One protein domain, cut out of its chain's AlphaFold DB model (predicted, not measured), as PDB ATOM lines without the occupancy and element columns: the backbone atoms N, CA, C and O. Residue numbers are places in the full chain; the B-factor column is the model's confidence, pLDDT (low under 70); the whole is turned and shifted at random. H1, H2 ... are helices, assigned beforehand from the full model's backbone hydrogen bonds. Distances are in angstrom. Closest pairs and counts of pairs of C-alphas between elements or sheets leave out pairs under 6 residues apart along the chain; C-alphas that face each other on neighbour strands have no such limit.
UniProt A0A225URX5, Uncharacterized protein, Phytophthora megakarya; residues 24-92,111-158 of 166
ATOM      1  N   GLU A  24     223.386  85.721 168.849       77.94
ATOM      2  CA  GLU A  24     223.569  84.354 169.358       77.94
ATOM      3  C   GLU A  24     222.869  84.119 170.705       77.94
ATOM      4  O   GLU A  24     222.410  83.015 170.982       77.94
ATOM      5  N   ILE A  25     222.749  85.165 171.531       79.06
ATOM      6  CA  ILE A  25     222.079  85.105 172.839       79.06
ATOM      7  C   ILE A  25     220.763  85.894 172.855       79.06
ATOM      8  O   ILE A  25     220.217  86.160 173.925       79.06
ATOM      9  N   CYS A  26     220.258  86.315 171.690       81.50
ATOM     10  CA  CYS A  26     219.032  87.097 171.574       81.50
ATOM     11  C   CYS A  26     217.795  86.187 171.686       81.50
ATOM     12  O   CYS A  26     217.467  85.481 170.728       81.50
ATOM     13  N   PRO A  27     217.039  86.226 172.800       80.25
ATOM     14  CA  PRO A  27     215.887  85.343 172.976       80.25
ATOM     15  C   PRO A  27     214.769  85.632 171.964       80.25
ATOM     16  O   PRO A  27     214.085  84.715 171.525       80.25
ATOM     17  N   VAL A  28     214.613  86.892 171.540       82.25
ATOM     18  CA  VAL A  28     213.618  87.289 170.528       82.25
ATOM     19  C   VAL A  28     213.946  86.691 169.157       82.25
ATOM     20  O   VAL A  28     213.044  86.203 168.479       82.25
ATOM     21  N   LEU A  29     215.226  86.674 168.766       82.38
ATOM     22  CA  LEU A  29     215.660  86.033 167.523       82.38
ATOM     23  C   LEU A  29     215.450  84.517 167.588       82.38
ATOM     24  O   LEU A  29     214.903  83.934 166.652       82.38
ATOM     25  N   GLY A  30     215.817  83.898 168.714       83.69
ATOM     26  CA  GLY A  30     215.587  82.472 168.950       83.69
ATOM     27  C   GLY A  30     214.111  82.086 168.828       83.69
ATOM     28  O   GLY A  30     213.791  81.101 168.167       83.69
ATOM     29  N   PHE A  31     213.199  82.890 169.386       81.75
ATOM     30  CA  PHE A  31     211.758  82.679 169.212       81.75
ATOM     31  C   PHE A  31     211.307  82.840 167.765       81.75
ATOM     32  O   PHE A  31     210.537  82.016 167.282       81.75
ATOM     33  N   GLY A  32     211.798  83.857 167.058       80.62
ATOM     34  CA  GLY A  32     211.448  84.059 165.656       80.62
ATOM     35  C   GLY A  32     211.805  82.861 164.776       80.62
ATOM     36  O   GLY A  32     210.968  82.403 164.005       80.62
ATOM     37  N   ILE A  33     213.007  82.303 164.946       82.69
ATOM     38  CA  ILE A  33     213.440  81.103 164.213       82.69
ATOM     39  C   ILE A  33     212.623  79.883 164.644       82.69
ATOM     40  O   ILE A  33     212.144  79.138 163.794       82.69
ATOM     41  N   TYR A  34     212.416  79.700 165.952       83.06
ATOM     42  CA  TYR A  34     211.610  78.597 166.478       83.06
ATOM     43  C   TYR A  34     210.220  78.562 165.838       83.06
ATOM     44  O   TYR A  34     209.782  77.519 165.358       83.06
ATOM     45  N   PHE A  35     209.539  79.702 165.797       78.69
ATOM     46  CA  PHE A  35     208.188  79.781 165.264       78.69
ATOM     47  C   PHE A  35     208.117  79.717 163.744       78.69
ATOM     48  O   PHE A  35     207.155  79.158 163.227       78.69
ATOM     49  N   ALA A  36     209.120  80.235 163.036       78.31
ATOM     50  CA  ALA A  36     209.184  80.075 161.589       78.31
ATOM     51  C   ALA A  36     209.331  78.598 161.182       78.31
ATOM     52  O   ALA A  36     208.854  78.203 160.123       78.31
ATOM     53  N   VAL A  37     209.958  77.774 162.033       79.88
ATOM     54  CA  VAL A  37     210.129  76.334 161.785       79.88
ATOM     55  C   VAL A  37     208.958  75.501 162.313       79.88
ATOM     56  O   VAL A  37     208.508  74.584 161.634       79.88
ATOM     57  N   LEU A  38     208.468  75.776 163.525       76.44
ATOM     58  CA  LEU A  38     207.523  74.897 164.233       76.44
ATOM     59  C   LEU A  38     206.077  75.405 164.270       76.44
ATOM     60  O   LEU A  38     205.205  74.660 164.713       76.44
ATOM     61  N   VAL A  39     205.828  76.615 163.754       69.56
ATOM     62  CA  VAL A  39     204.517  77.283 163.671       69.56
ATOM     63  C   VAL A  39     203.881  77.521 165.053       69.56
ATOM     64  O   VAL A  39     204.211  76.894 166.062       69.56
ATOM     65  N   PHE A  40     202.981  78.500 165.150       67.81
ATOM     66  CA  PHE A  40     202.226  78.734 166.380       67.81
ATOM     67  C   PHE A  40     201.255  77.597 166.678       67.81
ATOM     68  O   PHE A  40     200.585  77.071 165.787       67.81
ATOM     69  N   SER A  41     201.117  77.270 167.963       68.88
ATOM     70  CA  SER A  41     200.052  76.376 168.388       68.88
ATOM     71  C   SER A  41     198.701  77.086 168.284       68.88
ATOM     72  O   SER A  41     198.561  78.243 168.682       68.88
ATOM     73  N   GLN A  42     197.697  76.390 167.745       70.25
ATOM     74  CA  GLN A  42     196.345  76.933 167.561       70.25
ATOM     75  C   GLN A  42     195.642  77.241 168.892       70.25
ATOM     76  O   GLN A  42     194.695  78.019 168.924       70.25
ATOM     77  N   ASP A  43     196.120  76.665 169.998       73.12
ATOM     78  CA  ASP A  43     195.583  76.864 171.345       73.12
ATOM     79  C   ASP A  43     196.086  78.153 172.029       73.12
ATOM     80  O   ASP A  43     195.828  78.369 173.213       73.12
ATOM     81  N   GLY A  44     196.822  79.001 171.301       70.31
ATOM     82  CA  GLY A  44     197.355  80.267 171.804       70.31
ATOM     83  C   GLY A  44     198.567  80.116 172.726       70.31
ATOM     84  O   GLY A  44     199.053  81.116 173.259       70.31
ATOM     85  N   LYS A  45     199.095  78.897 172.921       74.50
ATOM     86  CA  LYS A  45     200.303  78.676 173.722       74.50
ATOM     87  C   LYS A  45     201.569  78.910 172.901       74.50
ATOM     88  O   LYS A  45     201.681  78.506 171.747       74.50
ATOM     89  N   LEU A  46     202.584  79.486 173.553       75.31
ATOM     90  CA  LEU A  46     203.902  79.742 172.949       75.31
ATOM     91  C   LEU A  46     204.661  78.471 172.547       75.31
ATOM     92  O   LEU A  46     205.523  78.511 171.688       75.31
ATOM     93  N   PHE A  47     204.394  77.341 173.188       79.69
ATOM     94  CA  PHE A  47     205.016  76.064 172.849       79.69
ATOM     95  C   PHE A  47     203.936  74.993 172.910       79.69
ATOM     96  O   PHE A  47     203.151  75.019 173.860       79.69
ATOM     97  N   PRO A  48     203.930  74.023 171.983       77.50
ATOM     98  CA  PRO A  48     202.932  72.960 171.977       77.50
ATOM     99  C   PRO A  48     203.020  72.120 173.259       77.50
ATOM    100  O   PRO A  48     204.087  72.042 173.870       77.50
ATOM    101  N   GLY A  49     201.940  71.433 173.642       79.69
ATOM    102  CA  GLY A  49     201.912  70.414 174.707       79.69
ATOM    103  C   GLY A  49     202.040  70.915 176.162       79.69
ATOM    104  O   GLY A  49     202.372  72.062 176.432       79.69
ATOM    105  N   GLY A  50     201.790  70.024 177.134       74.44
ATOM    106  CA  GLY A  50     201.714  70.374 178.569       74.44
ATOM    107  C   GLY A  50     203.006  70.224 179.392       74.44
ATOM    108  O   GLY A  50     203.105  70.764 180.489       74.44
ATOM    109  N   ASN A  51     204.029  69.532 178.875       81.31
ATOM    110  CA  ASN A  51     205.215  69.116 179.645       81.31
ATOM    111  C   ASN A  51     206.497  69.891 179.287       81.31
ATOM    112  O   ASN A  51     207.578  69.312 179.160       81.31
ATOM    113  N   GLN A  52     206.397  71.213 179.121       78.31
ATOM    114  CA  GLN A  52     207.514  72.063 178.682       78.31
ATOM    115  C   GLN A  52     208.768  71.927 179.552       78.31
ATOM    116  O   GLN A  52     209.867  71.809 179.021       78.31
ATOM    117  N   TYR A  53     208.608  71.911 180.879       79.00
ATOM    118  CA  TYR A  53     209.734  71.783 181.808       79.00
ATOM    119  C   TYR A  53     210.502  70.479 181.578       79.00
ATOM    120  O   TYR A  53     211.726  70.486 181.469       79.00
ATOM    121  N   SER A  54     209.778  69.368 181.445       83.19
ATOM    122  CA  SER A  54     210.372  68.056 181.204       83.19
ATOM    123  C   SER A  54     211.058  67.989 179.844       83.19
ATOM    124  O   SER A  54     212.148  67.430 179.748       83.19
ATOM    125  N   ARG A  55     210.472  68.592 178.800       84.62
ATOM    126  CA  ARG A  55     211.124  68.688 177.483       84.62
ATOM    127  C   ARG A  55     212.403  69.508 177.536       84.62
ATOM    128  O   ARG A  55     213.432  69.032 177.077       84.62
ATOM    129  N   PHE A  56     212.342  70.700 178.128       82.94
ATOM    130  CA  PHE A  56     213.506  71.563 178.291       82.94
ATOM    131  C   PHE A  56     214.619  70.833 179.044       82.94
ATOM    132  O   PHE A  56     215.750  70.807 178.580       82.94
ATOM    133  N   LYS A  57     214.289  70.161 180.152       83.50
ATOM    134  CA  LYS A  57     215.260  69.388 180.935       83.50
ATOM    135  C   LYS A  57     215.909  68.265 180.120       83.50
ATOM    136  O   LYS A  57     217.112  68.067 180.239       83.50
ATOM    137  N   LYS A  58     215.133  67.540 179.308       87.62
ATOM    138  CA  LYS A  58     215.652  66.470 178.438       87.62
ATOM    139  C   LYS A  58     216.600  67.014 177.370       87.62
ATOM    140  O   LYS A  58     217.682  66.468 177.205       87.62
ATOM    141  N   ILE A  59     216.208  68.096 176.694       85.75
ATOM    142  CA  ILE A  59     217.032  68.736 175.658       85.75
ATOM    143  C   ILE A  59     218.308  69.307 176.277       85.75
ATOM    144  O   ILE A  59     219.392  69.030 175.785       85.75
ATOM    145  N   LEU A  60     218.190  70.041 177.389       85.75
ATOM    146  CA  LEU A  60     219.339  70.604 178.096       85.75
ATOM    147  C   LEU A  60     220.326  69.509 178.501       85.75
ATOM    148  O   LEU A  60     221.514  69.648 178.248       85.75
ATOM    149  N   LYS A  61     219.831  68.406 179.076       86.75
ATOM    150  CA  LYS A  61     220.676  67.261 179.415       86.75
ATOM    151  C   LYS A  61     221.382  66.706 178.175       86.75
ATOM    152  O   LYS A  61     222.590  66.560 178.195       86.75
ATOM    153  N   SER A  62     220.646  66.477 177.087       88.62
ATOM    154  CA  SER A  62     221.225  65.967 175.839       88.62
ATOM    155  C   SER A  62     222.313  66.873 175.258       88.62
ATOM    156  O   SER A  62     223.265  66.358 174.692       88.62
ATOM    157  N   VAL A  63     222.165  68.198 175.362       86.50
ATOM    158  CA  VAL A  63     223.165  69.162 174.873       86.50
ATOM    159  C   VAL A  63     224.393  69.186 175.778       86.50
ATOM    160  O   VAL A  63     225.510  69.274 175.286       86.50
ATOM    161  N   LEU A  64     224.193  69.117 177.094       86.50
ATOM    162  CA  LEU A  64     225.289  69.085 178.060       86.50
ATOM    163  C   LEU A  64     226.065  67.764 178.006       86.50
ATOM    164  O   LEU A  64     227.266  67.773 178.236       86.50
ATOM    165  N   ASP A  65     225.406  66.652 177.681       87.94
ATOM    166  CA  ASP A  65     226.028  65.328 177.559       87.94
ATOM    167  C   ASP A  65     226.824  65.152 176.239       87.94
ATOM    168  O   ASP A  65     227.529  64.159 176.090       87.94
ATOM    169  N   ASP A  66     226.750  66.097 175.291       89.31
ATOM    170  CA  ASP A  66     227.519  66.061 174.036       89.31
ATOM    171  C   ASP A  66     229.022  66.273 174.301       89.31
ATOM    172  O   ASP A  66     229.419  67.258 174.927       89.31
ATOM    173  N   GLU A  67     229.873  65.385 173.776       89.75
ATOM    174  CA  GLU A  67     231.336  65.439 173.919       89.75
ATOM    175  C   GLU A  67     231.935  66.793 173.509       89.75
ATOM    176  O   GLU A  67     232.843  67.311 174.168       89.75
ATOM    177  N   LYS A  68     231.412  67.413 172.442       89.12
ATOM    178  CA  LYS A  68     231.888  68.728 171.984       89.12
ATOM    179  C   LYS A  68     231.558  69.817 172.994       89.12
ATOM    180  O   LYS A  68     232.359  70.730 173.196       89.12
ATOM    181  N   MET A  69     230.382  69.725 173.612       86.38
ATOM    182  CA  MET A  69     229.955  70.665 174.641       86.38
ATOM    183  C   MET A  69     230.782  70.475 175.910       86.38
ATOM    184  O   MET A  69     231.294  71.458 176.432       86.38
ATOM    185  N   GLN A  70     230.986  69.231 176.355       86.88
ATOM    186  CA  GLN A  70     231.825  68.900 177.513       86.88
ATOM    187  C   GLN A  70     233.219  69.513 177.388       86.88
ATOM    188  O   GLN A  70     233.637  70.279 178.253       86.88
ATOM    189  N   LYS A  71     233.883  69.288 176.250       90.62
ATOM    190  CA  LYS A  71     235.203  69.862 175.977       90.62
ATOM    191  C   LYS A  71     235.193  71.392 176.032       90.62
ATOM    192  O   LYS A  71     236.095  72.002 176.599       90.62
ATOM    193  N   LYS A  72     234.159  72.033 175.475       87.69
ATOM    194  CA  LYS A  72     234.028  73.498 175.511       87.69
ATOM    195  C   LYS A  72     233.795  74.025 176.927       87.69
ATOM    196  O   LYS A  72     234.293  75.097 177.261       87.69
ATOM    197  N   LEU A  73     233.040  73.298 177.746       84.88
ATOM    198  CA  LEU A  73     232.820  73.649 179.147       84.88
ATOM    199  C   LEU A  73     234.125  73.553 179.939       84.88
ATOM    200  O   LEU A  73     234.458  74.499 180.649       84.88
ATOM    201  N   GLU A  74     234.901  72.487 179.736       88.38
ATOM    202  CA  GLU A  74     236.220  72.311 180.354       88.38
ATOM    203  C   GLU A  74     237.197  73.434 179.974       88.38
ATOM    204  O   GLU A  74     237.853  73.988 180.854       88.38
ATOM    205  N   GLU A  75     237.236  73.845 178.699       90.94
ATOM    206  CA  GLU A  75     238.053  74.980 178.227       90.94
ATOM    207  C   GLU A  75     237.732  76.297 178.955       90.94
ATOM    208  O   GLU A  75     238.600  77.156 179.106       90.94
ATOM    209  N   VAL A  76     236.484  76.466 179.397       85.00
ATOM    210  CA  VAL A  76     236.002  77.662 180.110       85.00
ATOM    211  C   VAL A  76     236.019  77.450 181.637       85.00
ATOM    212  O   VAL A  76     235.659  78.348 182.395       85.00
ATOM    213  N   GLY A  77     236.474  76.284 182.113       85.69
ATOM    214  CA  GLY A  77     236.542  75.941 183.538       85.69
ATOM    215  C   GLY A  77     235.179  75.655 184.179       85.69
ATOM    216  O   GLY A  77     235.023  75.817 185.389       85.69
ATOM    217  N   LEU A  78     234.187  75.256 183.380       83.75
ATOM    218  CA  LEU A  78     232.821  74.951 183.809       83.75
ATOM    219  C   LEU A  78     232.540  73.446 183.730       83.75
ATOM    220  O   LEU A  78     233.130  72.719 182.935       83.75
ATOM    221  N   ARG A  79     231.598  72.975 184.549       80.56
ATOM    222  CA  ARG A  79     231.106  71.591 184.573       80.56
ATOM    223  C   ARG A  79     229.629  71.555 184.199       80.56
ATOM    224  O   ARG A  79     228.882  72.494 184.454       80.56
ATOM    225  N   THR A  80     229.151  70.436 183.662       78.56
ATOM    226  CA  THR A  80     227.719  70.279 183.334       78.56
ATOM    227  C   THR A  80     226.794  70.451 184.526       78.56
ATOM    228  O   THR A  80     225.697  70.986 184.382       78.56
ATOM    229  N   ASN A  81     227.250  70.058 185.715       76.44
ATOM    230  CA  ASN A  81     226.497  70.209 186.957       76.44
ATOM    231  C   ASN A  81     226.296  71.679 187.367       76.44
ATOM    232  O   ASN A  81     225.391  71.959 188.155       76.44
ATOM    233  N   ASP A  82     227.065  72.614 186.799       74.88
ATOM    234  CA  ASP A  82     226.869  74.056 187.001       74.88
ATOM    235  C   ASP A  82     225.609  74.557 186.261       74.88
ATOM    236  O   ASP A  82     225.015  75.590 186.598       74.88
ATOM    237  N   PHE A  83     225.123  73.779 185.288       70.00
ATOM    238  CA  PHE A  83     223.917  74.051 184.514       70.00
ATOM    239  C   PHE A  83     222.739  73.209 185.023       70.00
ATOM    240  O   PHE A  83     222.469  72.094 184.586       70.00
ATOM    241  N   GLY A  84     221.971  73.777 185.952       64.25
ATOM    242  CA  GLY A  84     220.735  73.199 186.461       64.25
ATOM    243  C   GLY A  84     219.477  73.785 185.816       64.25
ATOM    244  O   GLY A  84     219.403  74.947 185.422       64.25
ATOM    245  N   THR A  85     218.384  73.020 185.839       59.47
ATOM    246  CA  THR A  85     217.044  73.531 185.477       59.47
ATOM    247  C   THR A  85     216.579  74.667 186.400       59.47
ATOM    248  O   THR A  85     215.710  75.454 186.025       59.47
ATOM    249  N   ASN A  86     217.155  74.752 187.604       53.78
ATOM    250  CA  ASN A  86     216.938  75.841 188.551       53.78
ATOM    251  C   ASN A  86     217.816  77.069 188.250       53.78
ATOM    252  O   ASN A  86     217.319  78.181 188.412       53.78
ATOM    253  N   SER A  87     219.048  76.902 187.744       52.06
ATOM    254  CA  SER A  87     219.888  78.034 187.318       52.06
ATOM    255  C   SER A  87     219.371  78.660 186.018       52.06
ATOM    256  O   SER A  87     219.244  79.876 185.952       52.06
ATOM    257  N   ALA A  88     218.873  77.861 185.064       52.78
ATOM    258  CA  ALA A  88     218.162  78.368 183.878       52.78
ATOM    259  C   ALA A  88     216.829  79.088 184.204       52.78
ATOM    260  O   ALA A  88     216.332  79.891 183.416       52.78
ATOM    261  N   ARG A  89     216.233  78.813 185.376       48.53
ATOM    262  CA  ARG A  89     215.032  79.500 185.898       48.53
ATOM    263  C   ARG A  89     215.344  80.783 186.667       48.53
ATOM    264  O   ARG A  89     214.416  81.553 186.950       48.53
ATOM    265  N   CYS A  90     216.602  81.003 187.030       41.56
ATOM    266  CA  CYS A  90     217.055  82.217 187.681       41.56
ATOM    267  C   CYS A  90     217.651  83.154 186.632       41.56
ATOM    268  O   CYS A  90     218.778  82.995 186.183       41.56
ATOM    269  N   VAL A  91     216.909  84.213 186.315       43.09
ATOM    270  CA  VAL A  91     217.503  85.489 185.894       43.09
ATOM    271  C   VAL A  91     218.284  86.041 187.097       43.09
ATOM    272  O   VAL A  91     217.809  86.920 187.817       43.09
ATOM    273  N   GLY A  92     219.428  85.434 187.408       42.59
ATOM    274  CA  GLY A  92     220.221  85.776 188.581       42.59
ATOM    275  C   GLY A  92     221.345  84.781 188.847       42.59
ATOM    276  O   GLY A  92     221.080  83.681 189.323       42.59
ATOM    277  N   VAL A 111     206.871  95.777 173.414       53.47
ATOM    278  CA  VAL A 111     206.633  95.072 172.154       53.47
ATOM    279  C   VAL A 111     205.275  94.393 172.260       53.47
ATOM    280  O   VAL A 111     205.126  93.376 172.938       53.47
ATOM    281  N   ARG A 112     204.256  94.986 171.638       56.25
ATOM    282  CA  ARG A 112     202.907  94.398 171.602       56.25
ATOM    283  C   ARG A 112     202.941  93.083 170.820       56.25
ATOM    284  O   ARG A 112     203.780  92.910 169.940       56.25
ATOM    285  N   LEU A 113     201.978  92.188 171.058       57.06
ATOM    286  CA  LEU A 113     201.837  90.943 170.282       57.06
ATOM    287  C   LEU A 113     201.862  91.205 168.764       57.06
ATOM    288  O   LEU A 113     202.521  90.484 168.026       57.06
ATOM    289  N   ALA A 114     201.232  92.291 168.311       54.59
ATOM    290  CA  ALA A 114     201.249  92.716 166.910       54.59
ATOM    291  C   ALA A 114     202.651  93.094 166.388       54.59
ATOM    292  O   ALA A 114     202.965  92.880 165.217       54.59
ATOM    293  N   GLU A 115     203.507  93.662 167.236       60.25
ATOM    294  CA  GLU A 115     204.890  94.009 166.888       60.25
ATOM    295  C   GLU A 115     205.776  92.761 166.869       60.25
ATOM    296  O   GLU A 115     206.595  92.616 165.963       60.25
ATOM    297  N   LEU A 116     205.540  91.812 167.782       65.31
ATOM    298  CA  LEU A 116     206.168  90.491 167.734       65.31
ATOM    299  C   LEU A 116     205.773  89.747 166.448       65.31
ATOM    300  O   LEU A 116     206.644  89.279 165.727       65.31
ATOM    301  N   GLN A 117     204.484  89.726 166.097       62.44
ATOM    302  CA  GLN A 117     203.990  89.135 164.847       62.44
ATOM    303  C   GLN A 117     204.589  89.803 163.599       62.44
ATOM    304  O   GLN A 117     204.867  89.132 162.607       62.44
ATOM    305  N   ARG A 118     204.802  91.125 163.618       67.44
ATOM    306  CA  ARG A 118     205.498  91.837 162.532       67.44
ATOM    307  C   ARG A 118     206.960  91.418 162.422       67.44
ATOM    308  O   ARG A 118     207.411  91.116 161.323       67.44
ATOM    309  N   LEU A 119     207.674  91.363 163.544       69.00
ATOM    310  CA  LEU A 119     209.059  90.901 163.584       69.00
ATOM    311  C   LEU A 119     209.177  89.459 163.081       69.00
ATOM    312  O   LEU A 119     210.098  89.142 162.335       69.00
ATOM    313  N   MET A 120     208.214  88.609 163.422       71.62
ATOM    314  CA  MET A 120     208.165  87.236 162.936       71.62
ATOM    315  C   MET A 120     207.954  87.156 161.431       71.62
ATOM    316  O   MET A 120     208.705  86.445 160.779       71.62
ATOM    317  N   ARG A 121     207.060  87.970 160.859       71.62
ATOM    318  CA  ARG A 121     206.931  88.084 159.397       71.62
ATOM    319  C   ARG A 121     208.218  88.563 158.723       71.62
ATOM    320  O   ARG A 121     208.549  88.110 157.634       71.62
ATOM    321  N   CYS A 122     208.980  89.452 159.365       71.38
ATOM    322  CA  CYS A 122     210.296  89.848 158.857       71.38
ATOM    323  C   CYS A 122     211.310  88.697 158.892       71.38
ATOM    324  O   CYS A 122     212.146  88.615 157.998       71.38
ATOM    325  N   ILE A 123     211.249  87.826 159.902       72.38
ATOM    326  CA  ILE A 123     212.109  86.640 160.004       72.38
ATOM    327  C   ILE A 123     211.680  85.574 158.994       72.38
ATOM    328  O   ILE A 123     212.536  85.019 158.321       72.38
ATOM    329  N   GLU A 124     210.380  85.348 158.813       70.81
ATOM    330  CA  GLU A 124     209.844  84.484 157.753       70.81
ATOM    331  C   GLU A 124     210.301  84.956 156.368       70.81
ATOM    332  O   GLU A 124     210.738  84.148 155.563       70.81
ATOM    333  N   ALA A 125     210.318  86.266 156.107       76.69
ATOM    334  CA  ALA A 125     210.839  86.811 154.851       76.69
ATOM    335  C   ALA A 125     212.358  86.608 154.662       76.69
ATOM    336  O   ALA A 125     212.871  86.778 153.557       76.69
ATOM    337  N   LEU A 126     213.098  86.281 155.727       74.06
ATOM    338  CA  LEU A 126     214.510  85.901 155.652       74.06
ATOM    339  C   LEU A 126     214.699  84.402 155.409       74.06
ATOM    340  O   LEU A 126     215.848  83.979 155.309       74.06
ATOM    341  N   LEU A 127     213.625  83.616 155.342       79.62
ATOM    342  CA  LEU A 127     213.641  82.161 155.295       79.62
ATOM    343  C   LEU A 127     212.908  81.668 154.043       79.62
ATOM    344  O   LEU A 127     211.771  82.041 153.774       79.62
ATOM    345  N   SER A 128     213.547  80.796 153.272       82.62
ATOM    346  CA  SER A 128     212.876  80.081 152.182       82.62
ATOM    347  C   SER A 128     212.100  78.870 152.712       82.62
ATOM    348  O   SER A 128     212.468  78.266 153.722       82.62
ATOM    349  N   ALA A 129     211.045  78.463 152.000       79.25
ATOM    350  CA  ALA A 129     210.244  77.291 152.371       79.25
ATOM    351  C   ALA A 129     211.085  76.001 152.468       79.25
ATOM    352  O   ALA A 129     210.858  75.162 153.334       79.25
ATOM    353  N   ASP A 130     212.095  75.877 151.611       81.31
ATOM    354  CA  ASP A 130     213.029  74.754 151.559       81.31
ATOM    355  C   ASP A 130     214.015  74.752 152.750       81.31
ATOM    356  O   ASP A 130     214.309  73.707 153.331       81.31
ATOM    357  N   GLU A 131     214.468  75.929 153.199       81.50
ATOM    358  CA  GLU A 131     215.237  76.071 154.445       81.50
ATOM    359  C   GLU A 131     214.416  75.681 155.682       81.50
ATOM    360  O   GLU A 131     214.925  74.978 156.559       81.50
ATOM    361  N   ILE A 132     213.143  76.082 155.729       79.62
ATOM    362  CA  ILE A 132     212.213  75.715 156.807       79.62
ATOM    363  C   ILE A 132     211.974  74.200 156.818       79.62
ATOM    364  O   ILE A 132     212.077  73.571 157.873       79.62
ATOM    365  N   LEU A 133     211.716  73.599 155.651       80.12
ATOM    366  CA  LEU A 133     211.464  72.161 155.521       80.12
ATOM    367  C   LEU A 133     212.671  71.332 155.983       80.12
ATOM    368  O   LEU A 133     212.517  70.374 156.744       80.12
ATOM    369  N   ARG A 134     213.887  71.728 155.585       80.31
ATOM    370  CA  ARG A 134     215.126  71.085 156.049       80.31
ATOM    371  C   ARG A 134     215.318  71.214 157.556       80.31
ATOM    372  O   ARG A 134     215.687  70.236 158.204       80.31
ATOM    373  N   ALA A 135     215.068  72.399 158.109       78.25
ATOM    374  CA  ALA A 135     215.190  72.648 159.542       78.25
ATOM    375  C   ALA A 135     214.174  71.833 160.359       78.25
ATOM    376  O   ALA A 135     214.508  71.347 161.436       78.25
ATOM    377  N   TYR A 136     212.969  71.606 159.832       75.94
ATOM    378  CA  TYR A 136     211.979  70.744 160.481       75.94
ATOM    379  C   TYR A 136     212.458  69.286 160.597       75.94
ATOM    380  O   TYR A 136     212.177  68.614 161.588       75.94
ATOM    381  N   GLY A 137     213.211  68.799 159.604       73.31
ATOM    382  CA  GLY A 137     213.659  67.407 159.532       73.31
ATOM    383  C   GLY A 137     214.880  67.051 160.388       73.31
ATOM    384  O   GLY A 137     215.103  65.867 160.638       73.31
ATOM    385  N   CYS A 138     215.693  68.021 160.831       73.50
ATOM    386  CA  CYS A 138     216.922  67.721 161.575       73.50
ATOM    387  C   CYS A 138     217.450  68.891 162.423       73.50
ATOM    388  O   CYS A 138     217.571  70.019 161.949       73.50
ATOM    389  N   LEU A 139     217.892  68.601 163.655       68.31
ATOM    390  CA  LEU A 139     218.469  69.592 164.575       68.31
ATOM    391  C   LEU A 139     219.743  70.258 164.024       68.31
ATOM    392  O   LEU A 139     219.960  71.448 164.251       68.31
ATOM    393  N   SER A 140     220.573  69.528 163.270       72.31
ATOM    394  CA  SER A 140     221.772  70.107 162.645       72.31
ATOM    395  C   SER A 140     221.416  71.135 161.566       72.31
ATOM    396  O   SER A 140     222.074  72.169 161.460       72.31
ATOM    397  N   ALA A 141     220.329  70.905 160.825       76.62
ATOM    398  CA  ALA A 141     219.816  71.845 159.835       76.62
ATOM    399  C   ALA A 141     219.241  73.114 160.488       76.62
ATOM    400  O   ALA A 141     219.433  74.204 159.953       76.62
ATOM    401  N   VAL A 142     218.627  73.006 161.675       76.81
ATOM    402  CA  VAL A 142     218.213  74.179 162.473       76.81
ATOM    403  C   VAL A 142     219.421  75.035 162.865       76.81
ATOM    404  O   VAL A 142     219.359  76.260 162.772       76.81
ATOM    405  N   GLY A 143     220.530  74.410 163.275       76.75
ATOM    406  CA  GLY A 143     221.765  75.123 163.621       76.75
ATOM    407  C   GLY A 143     222.359  75.891 162.436       76.75
ATOM    408  O   GLY A 143     222.722  77.057 162.572       76.75
ATOM    409  N   LEU A 144     222.385  75.273 161.252       82.12
ATOM    410  CA  LEU A 144     222.809  75.939 160.015       82.12
ATOM    411  C   LEU A 144     221.881  77.101 159.647       82.12
ATOM    412  O   LEU A 144     222.356  78.179 159.288       82.12
ATOM    413  N   LEU A 145     220.569  76.902 159.785       82.06
ATOM    414  CA  LEU A 145     219.580  77.940 159.522       82.06
ATOM    415  C   LEU A 145     219.760  79.142 160.452       82.06
ATOM    416  O   LEU A 145     219.678  80.289 160.014       82.06
ATOM    417  N   PHE A 146     220.052  78.885 161.727       82.12
ATOM    418  CA  PHE A 146     220.335  79.931 162.702       82.12
ATOM    419  C   PHE A 146     221.527  80.794 162.273       82.12
ATOM    420  O   PHE A 146     221.423  82.020 162.247       82.12
ATOM    421  N   GLU A 147     222.633  80.165 161.869       82.00
ATOM    422  CA  GLU A 147     223.822  80.873 161.386       82.00
ATOM    423  C   GLU A 147     223.545  81.678 160.105       82.00
ATOM    424  O   GLU A 147     223.977  82.827 159.982       82.00
ATOM    425  N   GLN A 148     222.758  81.131 159.177       83.25
ATOM    426  CA  GLN A 148     222.353  81.832 157.954       83.25
ATOM    427  C   GLN A 148     221.495  83.066 158.252       83.25
ATOM    428  O   GLN A 148     221.789  84.159 157.758       83.25
ATOM    429  N   VAL A 149     220.464  82.921 159.088       81.94
ATOM    430  CA  VAL A 149     219.594  84.032 159.506       81.94
ATOM    431  C   VAL A 149     220.409  85.100 160.225       81.94
ATOM    432  O   VAL A 149     220.256  86.288 159.942       81.94
ATOM    433  N   LYS A 150     221.323  84.689 161.107       80.88
ATOM    434  CA  LYS A 150     222.231  85.593 161.812       80.88
ATOM    435  C   LYS A 150     223.073  86.430 160.849       80.88
ATOM    436  O   LYS A 150     223.142  87.650 161.006       80.88
ATOM    437  N   ASN A 151     223.673  85.798 159.843       81.44
ATOM    438  CA  ASN A 151     224.491  86.496 158.850       81.44
ATOM    439  C   ASN A 151     223.653  87.481 158.021       81.44
ATOM    440  O   ASN A 151     224.078  88.617 157.821       81.44
ATOM    441  N   ARG A 152     222.426  87.097 157.636       81.38
ATOM    442  CA  ARG A 152     221.466  87.970 156.929       81.38
ATOM    443  C   ARG A 152     220.996  89.153 157.787       81.38
ATOM    444  O   ARG A 152     220.732  90.234 157.263       81.38
ATOM    445  N   PHE A 153     220.887  88.972 159.103       72.88
ATOM    446  CA  PHE A 153     220.580  90.064 160.031       72.88
ATOM    447  C   PHE A 153     221.742  91.048 160.156       72.88
ATOM    448  O   PHE A 153     221.511  92.254 160.096       72.88
ATOM    449  N   ARG A 154     222.980  90.550 160.285       70.62
ATOM    450  CA  ARG A 154     224.175  91.406 160.328       70.62
ATOM    451  C   ARG A 154     224.355  92.180 159.022       70.62
ATOM    452  O   ARG A 154     224.588  93.380 159.075       70.62
ATOM    453  N   SER A 155     224.157  91.543 157.866       64.75
ATOM    454  CA  SER A 155     224.276  92.217 156.565       64.75
ATOM    455  C   SER A 155     223.228  93.316 156.352       64.75
ATOM    456  O   SER A 155     223.500  94.277 155.648       64.75
ATOM    457  N   LYS A 156     222.041  93.209 156.968       63.88
ATOM    458  CA  LYS A 156     221.001  94.255 156.926       63.88
ATOM    459  C   LYS A 156     221.209  95.386 157.943       63.88
ATOM    460  O   LYS A 156     220.571  96.423 157.810       63.88
ATOM    461  N   GLN A 157     222.045  95.188 158.964       58.50
ATOM    462  CA  GLN A 157     222.367  96.215 159.965       58.50
ATOM    463  C   GLN A 157     223.539  97.119 159.559       58.50
ATOM    464  O   GLN A 157     223.777  98.111 160.241       58.50
ATOM    465  N   ILE A 158     224.253  96.803 158.476       40.44
ATOM    466  CA  ILE A 158     225.322  97.642 157.929       40.44
ATOM    467  C   ILE A 158     224.718  98.556 156.851       40.44
ATOM    468  O   ILE A 158     224.450  98.076 155.749       40.44
TER     469      ILE A 158
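Overview. This is residues 24 to 92 and 111 to 158 of the 166 residues of an uncharacterized protein of Phytophthora megakarya (UniProt A0A225URX5). The model falls into two lobes: a cluster of four crossed helices, with H1 in the middle and H4, H5 and H6 round it, and a separate arm of H2 and H3 that meet near their ends as an L. A long loop, residues 39 to 51, leads from H1 to the arm, and residues 76 to 92, a long stretch with no named element, run on from the end of H3 to the cut, their C-alphas 14 to 25 A from the mean of all C-alphas. The printed part has 117 residues with six named helices, H1 to H6 in order along the chain, and no named strand; its class is all helix. It is only just compact, close to loose, with a radius of gyration of the C-alphas of 16.1 A, and spans 39 by 35 by 30 A.

Along the chain. H1 is residues 27 to 38, 16.0 A long, and begins at C-alpha 27, (215.887, 85.343, 172.976). H2 follows at residues 52 to 64, 18.0 A long, and H3 at residues 67 to 75. After the cut, H4 is residues 113 to 124, 16.2 A long, with C-alpha 113 at (201.837, 90.943, 170.282). H5 is residues 129 to 137. H6, residues 139 to 157, is the longest at 27.3 A and ends at C-alpha 157, (222.367, 96.215, 159.965).

Arrangement. H1 touches H4 with residues 32 to 36 alone, at a steep tilt of 66 degrees, the same way; the closest C-alphas, of Gly 32 and Met 120, are 5.3 A apart. With residues 36 to 38 alone H1 touches H5, about perpendicular at 89 degrees; the closest C-alphas are those of Val 37 and Ile 132, 5.4 A apart. H5 and H6 form a helical hairpin: they touch, opposite ways, at a steep tilt of 38 degrees, only just past shallow, and the closest C-alphas, of Ala 135 and Val 142, are 4.5 A apart. H6 touches H5 with residues 141 to 145 alone. The packing of these helices is mostly crossed, with no touching pair at a shallow tilt. H1 and H6 are close but not clearly touching, with the closest C-alphas, of Ile 33 and Phe 146, 7.2 A apart. H2 and H3 are close but not clearly touching, about perpendicular at 74 degrees; the closest C-alphas, of Leu 64 and Gln 70, are 6.6 A apart. H2 is apart from H1, H4, H5 and H6. In each of the six helices every O i to N i+4 pair is within hydrogen-bond range.

Size, cuts and confidence. The two C-alphas farthest apart are those of Gln 42 and Gly 77, at 43.3 A. Residues 93 to 110 are not printed, and C-alphas 92 and 111 are 23.3 A apart across this cut, which lies in the link from H3 to H4. The link from H1 to H2 is long, with 13 residues; those from H2 to H3, H4 to H5 and H5 to H6 are tight. The mean pLDDT of the printed part is 75.3, and it is under 70 at residues 39 to 41, 84 to 92, 111 to 119, 139 and 155 to 158.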